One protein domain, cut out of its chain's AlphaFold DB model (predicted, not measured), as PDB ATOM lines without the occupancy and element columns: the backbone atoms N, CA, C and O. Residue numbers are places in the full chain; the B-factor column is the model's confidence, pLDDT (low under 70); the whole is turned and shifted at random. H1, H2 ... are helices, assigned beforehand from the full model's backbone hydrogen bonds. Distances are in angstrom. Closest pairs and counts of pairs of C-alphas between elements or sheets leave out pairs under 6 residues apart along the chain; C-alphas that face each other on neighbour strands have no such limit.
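This is residues 1 to 62 of the 102 residues of the protein "CbiA domain-containing protein" of human gut metagenome (UniProt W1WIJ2). Two helices cross nearly at right angles, with residues 49 to 54 of H2 packed on residues 16 to 20 of H1. A long link without a named element sweeps from the end of H1 round to the start of H2. The printed part has 62 residues, with two named helices in the order H1, H2 and no named strand. Its class is all helix, though under half of the residues, 27, are in named elements. It is compact, with a radius of gyration of the C-alphas of 12.0 A and spans of 30 by 29 by 18 A.

H1, residues 10 to 24, and H2, residues 43 to 54, touch; the closest C-alphas, those of Tyr 16 and Ile 50, are 6.0 A apart. Their lines are about perpendicular, at 82 degrees. In both helices every O i to N i+4 pair is within hydrogen-bond range.

H1 measures 21.6 A from C-alpha 10 at (298.237, 296.064, 379.371) to C-alpha 24. H2 measures 16.4 A and ends with C-alpha 54 at (289.634, 306.892, 370.589).

The C-alphas farthest apart, of Glu 38 and Asp 59, are 34.7 A apart. The printed part has no cut. The link from H1 to H2 is long, 18 residues. Residues 24 to 29 and 55 to 60 stand free. Residues 1, 2 and 26 have pLDDT under 70.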
ATOM      1  N   MET A   1     309.005 309.578 381.219       51.28
ATOM      2  CA  MET A   1     307.879 309.665 380.263       51.28
ATOM      3  C   MET A   1     307.015 308.444 380.530       51.28
ATOM      4  O   MET A   1     307.566 307.353 380.508       51.28
ATOM      5  N   ILE A   2     305.746 308.612 380.915       60.06
ATOM      6  CA  ILE A   2     304.836 307.467 381.115       60.06
ATOM      7  C   ILE A   2     304.687 306.756 379.763       60.06
ATOM      8  O   ILE A   2     304.683 307.432 378.729       60.06
ATOM      9  N   ALA A   3     304.614 305.423 379.774       71.44
ATOM     10  CA  ALA A   3     304.426 304.618 378.571       71.44
ATOM     11  C   ALA A   3     303.231 305.125 377.743       71.44
ATOM     12  O   ALA A   3     302.205 305.545 378.281       71.44
ATOM     13  N   GLY A   4     303.381 305.131 376.421       75.19
ATOM     14  CA  GLY A   4     302.288 305.458 375.514       75.19
ATOM     15  C   GLY A   4     301.238 304.347 375.485       75.19
ATOM     16  O   GLY A   4     301.548 303.169 375.674       75.19
ATOM     17  N   TYR A   5     299.994 304.716 375.197       78.75
ATOM     18  CA  TYR A   5     298.943 303.763 374.867       78.75
ATOM     19  C   TYR A   5     299.414 302.871 373.713       78.75
ATOM     20  O   TYR A   5     299.956 303.357 372.717       78.75
ATOM     21  N   ASN A   6     299.194 301.565 373.849       76.38
ATOM     22  CA  ASN A   6     299.634 300.530 372.916       76.38
ATOM     23  C   ASN A   6     301.165 300.317 372.831       76.38
ATOM     24  O   ASN A   6     301.652 299.802 371.829       76.38
ATOM     25  N   GLN A   7     301.925 300.669 373.878       80.31
ATOM     26  CA  GLN A   7     303.372 300.390 373.996       80.31
ATOM     27  C   GLN A   7     303.692 299.212 374.942       80.31
ATOM     28  O   GLN A   7     304.667 299.249 375.684       80.31
ATOM     29  N   GLY A   8     302.860 298.164 374.948       76.00
ATOM     30  CA  GLY A   8     303.138 296.922 375.691       76.00
ATOM     31  C   GLY A   8     302.765 296.915 377.180       76.00
ATOM     32  O   GLY A   8     303.042 295.933 377.857       76.00
ATOM     33  N   ASN A   9     302.106 297.959 377.697       85.31
ATOM     34  CA  ASN A   9     301.561 297.972 379.059       85.31
ATOM     35  C   ASN A   9     300.044 297.711 379.032       85.31
ATOM     36  O   ASN A   9     299.267 298.583 378.639       85.31
ATOM     37  N   PHE A  10     299.637 296.496 379.407       86.94
ATOM     38  CA  PHE A  10     298.237 296.064 379.371       86.94
ATOM     39  C   PHE A  10     297.350 296.860 380.340       86.94
ATOM     40  O   PHE A  10     296.334 297.403 379.917       86.94
ATOM     41  N   GLU A  11     297.764 296.989 381.601       89.38
ATOM     42  CA  GLU A  11     297.001 297.686 382.647       89.38
ATOM     43  C   GLU A  11     296.722 299.141 382.264       89.38
ATOM     44  O   GLU A  11     295.598 299.632 382.370       89.38
ATOM     45  N   LEU A  12     297.737 299.819 381.728       89.44
ATOM     46  CA  LEU A  12     297.605 301.195 381.276       89.44
ATOM     47  C   LEU A  12     296.637 301.322 380.088       89.44
ATOM     48  O   LEU A  12     295.891 302.297 379.995       89.44
ATOM     49  N   ASN A  13     296.635 300.352 379.171       91.44
ATOM     50  CA  ASN A  13     295.707 300.359 378.042       91.44
ATOM     51  C   ASN A  13     294.259 300.169 378.498       91.44
ATOM     52  O   ASN A  13     293.380 300.872 377.997       91.44
ATOM     53  N   GLU A  14     294.014 299.258 379.439       94.12
ATOM     54  CA  GLU A  14     292.677 299.034 379.993       94.12
ATOM     55  C   GLU A  14     292.175 300.267 380.748       94.12
ATOM     56  O   GLU A  14     291.059 300.712 380.482       94.12
ATOM     57  N   PHE A  15     293.028 300.927 381.538       93.88
ATOM     58  CA  PHE A  15     292.692 302.209 382.167       93.88
ATOM     59  C   PHE A  15     292.201 303.253 381.147       93.88
ATOM     60  O   PHE A  15     291.143 303.861 381.314       93.88
ATOM     61  N   TYR A  16     292.920 303.451 380.035       94.81
ATOM     62  CA  TYR A  16     292.489 304.413 379.013       94.81
ATOM     63  C   TYR A  16     291.209 303.985 378.279       94.81
ATOM     64  O   TYR A  16     290.450 304.850 377.835       94.81
ATOM     65  N   ARG A  17     290.954 302.680 378.122       94.56
ATOM     66  CA  ARG A  17     289.702 302.166 377.537       94.56
ATOM     67  C   ARG A  17     288.517 302.386 378.468       94.56
ATOM     68  O   ARG A  17     287.453 302.771 377.989       94.56
ATOM     69  N   GLU A  18     288.711 302.201 379.766       95.25
ATOM     70  CA  GLU A  18     287.707 302.468 380.792       95.25
ATOM     71  C   GLU A  18     287.338 303.957 380.821       95.25
ATOM     72  O   GLU A  18     286.168 304.311 380.655       95.25
ATOM     73  N   VAL A  19     288.336 304.848 380.895       94.00
ATOM     74  CA  VAL A  19     288.120 306.304 380.832       94.00
ATOM     75  C   VAL A  19     287.374 306.699 379.554       94.00
ATOM     76  O   VAL A  19     286.413 307.466 379.606       94.00
ATOM     77  N   ARG A  20     287.777 306.156 378.397       92.75
ATOM     78  CA  ARG A  20     287.101 306.397 377.112       92.75
ATOM     79  C   ARG A  20     285.621 306.021 377.177       92.75
ATOM     80  O   ARG A  20     284.793 306.808 376.728       92.75
ATOM     81  N   THR A  21     285.297 304.856 377.739       92.44
ATOM     82  CA  THR A  21     283.913 304.391 377.909       92.44
ATOM     83  C   THR A  21     283.116 305.370 378.766       92.44
ATOM     84  O   THR A  21     282.068 305.837 378.324       92.44
ATOM     85  N   TYR A  22     283.638 305.784 379.924       92.38
ATOM     86  CA  TYR A  22     282.962 306.758 380.792       92.38
ATOM     87  C   TYR A  22     282.709 308.116 380.121       92.38
ATOM     88  O   TYR A  22     281.683 308.746 380.378       92.38
ATOM     89  N   LEU A  23     283.594 308.564 379.227       90.62
ATOM     90  CA  LEU A  23     283.431 309.838 378.512       90.62
ATOM     91  C   LEU A  23     282.292 309.824 377.473       90.62
ATOM     92  O   LEU A  23     281.768 310.891 377.130       90.62
ATOM     93  N   VAL A  24     281.898 308.644 376.976       86.25
ATOM     94  CA  VAL A  24     280.877 308.497 375.918       86.25
ATOM     95  C   VAL A  24     279.608 307.770 376.352       86.25
ATOM     96  O   VAL A  24     278.610 307.843 375.642       86.25
ATOM     97  N   ILE A  25     279.608 307.110 377.513       84.56
ATOM     98  CA  ILE A  25     278.526 306.210 377.949       84.56
ATOM     99  C   ILE A  25     277.138 306.868 377.983       84.56
ATOM    100  O   ILE A  25     276.148 306.209 377.693       84.56
ATOM    101  N   ASN A  26     277.052 308.168 378.282       69.44
ATOM    102  CA  ASN A  26     275.771 308.847 378.521       69.44
ATOM    103  C   ASN A  26     275.510 310.053 377.610       69.44
ATOM    104  O   ASN A  26     274.529 310.772 377.811       69.44
ATOM    105  N   LYS A  27     276.397 310.350 376.653       74.19
ATOM    106  CA  LYS A  27     276.312 311.571 375.838       74.19
ATOM    107  C   LYS A  27     276.890 311.352 374.446       74.19
ATOM    108  O   LYS A  27     277.899 310.674 374.280       74.19
ATOM    109  N   ASN A  28     276.328 312.048 373.455       80.75
ATOM    110  CA  ASN A  28     276.970 312.241 372.151       80.75
ATOM    111  C   ASN A  28     278.122 313.263 372.279       80.75
ATOM    112  O   ASN A  28     278.083 314.348 371.699       80.75
ATOM    113  N   THR A  29     279.115 312.947 373.115       86.06
ATOM    114  CA  THR A  29     280.257 313.816 373.406       86.06
ATOM    115  C   THR A  29     281.138 313.916 372.163       86.06
ATOM    116  O   THR A  29     281.794 312.950 371.780       86.06
ATOM    117  N   LYS A  30     281.155 315.087 371.517       89.38
ATOM    118  CA  LYS A  30     282.021 315.362 370.355       89.38
ATOM    119  C   LYS A  30     283.298 316.123 370.706       89.38
ATOM    120  O   LYS A  30     284.262 316.056 369.954       89.38
ATOM    121  N   ILE A  31     283.300 316.855 371.821       92.81
ATOM    122  CA  ILE A  31     284.410 317.714 372.249       92.81
ATOM    123  C   ILE A  31     284.717 317.409 373.712       92.81
ATOM    124  O   ILE A  31     283.814 317.415 374.548       92.81
ATOM    125  N   ILE A  32     285.989 317.146 374.007       93.19
ATOM    126  CA  ILE A  32     286.490 316.863 375.354       93.19
ATOM    127  C   ILE A  32     287.628 317.844 375.633       93.19
ATOM    128  O   ILE A  32     288.638 317.836 374.930       93.19
ATOM    129  N   LEU A  33     287.463 318.687 376.653       93.94
ATOM    130  CA  LEU A  33     288.521 319.562 377.155       93.94
ATOM    131  C   LEU A  33     289.261 318.850 378.288       93.94
ATOM    132  O   LEU A  33     288.638 318.391 379.241       93.94
ATOM    133  N   ILE A  34     290.588 318.792 378.197       93.00
ATOM    134  CA  ILE A  34     291.449 318.238 379.245       93.00
ATOM    135  C   ILE A  34     292.288 319.377 379.807       93.00
ATOM    136  O   ILE A  34     293.066 320.001 379.088       93.00
ATOM    137  N   THR A  35     292.125 319.633 381.101       92.94
ATOM    138  CA  THR A  35     292.864 320.650 381.851       92.94
ATOM    139  C   THR A  35     293.307 320.080 383.195       92.94
ATOM    140  O   THR A  35     292.941 318.960 383.550       92.94
ATOM    141  N   SER A  36     294.133 320.820 383.921       91.75
ATOM    142  CA  SER A  36     294.625 320.437 385.240       91.75
ATOM    143  C   SER A  36     294.765 321.690 386.107       91.75
ATOM    144  O   SER A  36     294.833 322.791 385.558       91.75
ATOM    145  N   ALA A  37     294.751 321.536 387.432       92.44
ATOM    146  CA  ALA A  37     294.828 322.673 388.348       92.44
ATOM    147  C   ALA A  37     296.197 323.354 388.246       92.44
ATOM    148  O   ALA A  37     296.282 324.577 388.240       92.44
ATOM    149  N   GLU A  38     297.250 322.551 388.066       89.31
ATOM    150  CA  GLU A  38     298.635 323.010 388.059       89.31
ATOM    151  C   GLU A  38     299.428 322.527 386.836       89.31
ATOM    152  O   GLU A  38     299.008 321.694 386.020       89.31
ATOM    153  N   MET A  39     300.628 323.078 386.656       86.62
ATOM    154  CA  MET A  39     301.566 322.596 385.642       86.62
ATOM    155  C   MET A  39     302.091 321.188 385.982       86.62
ATOM    156  O   MET A  39     302.202 320.809 387.137       86.62
ATOM    157  N   ASN A  40     302.481 320.422 384.957       85.06
ATOM    158  CA  ASN A  40     303.111 319.095 385.088       85.06
ATOM    159  C   ASN A  40     302.259 317.958 385.698       85.06
ATOM    160  O   ASN A  40     302.789 316.878 385.931       85.06
ATOM    161  N   GLU A  41     300.940 318.111 385.821       90.31
ATOM    162  CA  GLU A  41     300.026 317.051 386.308       90.31
ATOM    163  C   GLU A  41     299.676 315.975 385.255       90.31
ATOM    164  O   GLU A  41     298.697 315.246 385.369       90.31
ATOM    165  N   GLY A  42     300.437 315.885 384.162       88.81
ATOM    166  CA  GLY A  42     300.225 314.848 383.146       88.81
ATOM    167  C   GLY A  42     299.048 315.079 382.187       88.81
ATOM    168  O   GLY A  42     298.819 314.223 381.334       88.81
ATOM    169  N   LYS A  43     298.370 316.239 382.229       92.38
ATOM    170  CA  LYS A  43     297.286 316.624 381.294       92.38
ATOM    171  C   LYS A  43     297.573 316.274 379.833       92.38
ATOM    172  O   LYS A  43     296.772 315.614 379.177       92.38
ATOM    173  N   THR A  44     298.747 316.646 379.323       91.19
ATOM    174  CA  THR A  44     299.098 316.386 377.922       91.19
ATOM    175  C   THR A  44     299.384 314.910 377.642       91.19
ATOM    176  O   THR A  44     299.150 314.449 376.530       91.19
ATOM    177  N   THR A  45     299.864 314.151 378.630       91.56
ATOM    178  CA  THR A  45     300.041 312.694 378.519       91.56
ATOM    179  C   THR A  45     298.686 312.002 378.415       91.56
ATOM    180  O   THR A  45     298.470 311.211 377.500       91.56
ATOM    181  N   ILE A  46     297.757 312.355 379.308       93.00
ATOM    182  CA  ILE A  46     296.392 311.822 379.316       93.00
ATOM    183  C   ILE A  46     295.688 312.160 377.999       93.00
ATOM    184  O   ILE A  46     295.163 311.263 377.345       93.00
ATOM    185  N   ALA A  47     295.747 313.420 377.558       94.19
ATOM    186  CA  ALA A  47     295.098 313.862 376.326       94.19
ATOM    187  C   ALA A  47     295.561 313.086 375.090       94.19
ATOM    188  O   ALA A  47     294.735 312.637 374.297       94.19
ATOM    189  N   ARG A  48     296.872 312.873 374.944       92.81
ATOM    190  CA  ARG A  48     297.425 312.111 373.816       92.81
ATOM    191  C   ARG A  48     297.014 310.646 373.861       92.81
ATOM    192  O   ARG A  48     296.602 310.107 372.841       92.81
ATOM    193  N   ASN A  49     297.102 310.007 375.023       93.88
ATOM    194  CA  ASN A  49     296.773 308.588 375.147       93.88
ATOM    195  C   ASN A  49     295.278 308.316 374.964       93.88
ATOM    196  O   ASN A  49     294.918 307.377 374.260       93.88
ATOM    197  N   ILE A  50     294.410 309.169 375.513       94.38
ATOM    198  CA  ILE A  50     292.965 309.085 375.281       94.38
ATOM    199  C   ILE A  50     292.649 309.319 373.801       94.38
ATOM    200  O   ILE A  50     291.892 308.541 373.225       94.38
ATOM    201  N   ALA A  51     293.257 310.322 373.155       94.31
ATOM    202  CA  ALA A  51     293.062 310.570 371.725       94.31
ATOM    203  C   ALA A  51     293.473 309.360 370.866       94.31
ATOM    204  O   ALA A  51     292.699 308.926 370.014       94.31
ATOM    205  N   THR A  52     294.636 308.760 371.142       93.06
ATOM    206  CA  THR A  52     295.082 307.521 370.484       93.06
ATOM    207  C   THR A  52     294.132 306.357 370.774       93.06
ATOM    208  O   THR A  52     293.851 305.556 369.890       93.06
ATOM    209  N   CYS A  53     293.595 306.247 371.992       94.38
ATOM    210  CA  CYS A  53     292.630 305.207 372.346       94.38
ATOM    211  C   CYS A  53     291.302 305.374 371.585       94.38
ATOM    212  O   CYS A  53     290.754 304.391 371.080       94.38
ATOM    213  N   PHE A  54     290.795 306.603 371.437       94.31
ATOM    214  CA  PHE A  54     289.634 306.892 370.589       94.31
ATOM    215  C   PHE A  54     289.912 306.617 369.110       94.31
ATOM    216  O   PHE A  54     289.048 306.080 368.429       94.31
ATOM    217  N   SER A  55     291.117 306.914 368.613       93.12
ATOM    218  CA  SER A  55     291.456 306.721 367.197       93.12
ATOM    219  C   SER A  55     291.564 305.248 366.789       93.12
ATOM    220  O   SER A  55     291.766 304.957 365.615       93.12
ATOM    221  N   LYS A  56     291.509 304.314 367.750       92.75
ATOM    222  CA  LYS A  56     291.425 302.867 367.495       92.75
ATOM    223  C   LYS A  56     289.993 302.357 367.355       92.75
ATOM    224  O   LYS A  56     289.825 301.187 367.031       92.75
ATOM    225  N   LEU A  57     288.986 303.183 367.634       90.88
ATOM    226  CA  LEU A  57     287.601 302.826 367.352       90.88
ATOM    227  C   LEU A  57     287.352 302.890 365.848       90.88
ATOM    228  O   LEU A  57     287.809 303.811 365.167       90.88
ATOM    229  N   GLU A  58     286.602 301.917 365.351       91.62
ATOM    230  CA  GLU A  58     286.130 301.916 363.973       91.62
ATOM    231  C   GLU A  58     285.247 303.148 363.712       91.62
ATOM    232  O   GLU A  58     284.611 303.687 364.625       91.62
ATOM    233  N   ASP A  59     285.309 303.667 362.485       89.50
ATOM    234  CA  ASP A  59     284.571 304.849 362.018       89.50
ATOM    235  C   ASP A  59     284.722 306.133 362.857       89.50
ATOM    236  O   ASP A  59     283.968 307.099 362.707       89.50
ATOM    237  N   THR A  60     285.748 306.204 363.710       90.81
ATOM    238  CA  THR A  60     285.980 307.344 364.599       90.81
ATOM    239  C   THR A  60     287.153 308.191 364.114       90.81
ATOM    240  O   THR A  60     288.306 307.764 364.104       90.81
ATOM    241  N   LYS A  61     286.874 309.448 363.749       92.75
ATOM    242  CA  LYS A  61     287.908 310.445 363.433       92.75
ATOM    243  C   LYS A  61     288.188 311.297 364.663       92.75
ATOM    244  O   LYS A  61     287.282 311.944 365.183       92.75
ATOM    245  N   VAL A  62     289.445 311.322 365.092       94.06
ATOM    246  CA  VAL A  62     289.885 312.070 366.272       94.06
ATOM    247  C   VAL A  62     290.776 313.223 365.841       94.06
ATOM    248  O   VAL A  62     291.717 313.030 365.075       94.06
TER     249      VAL A  62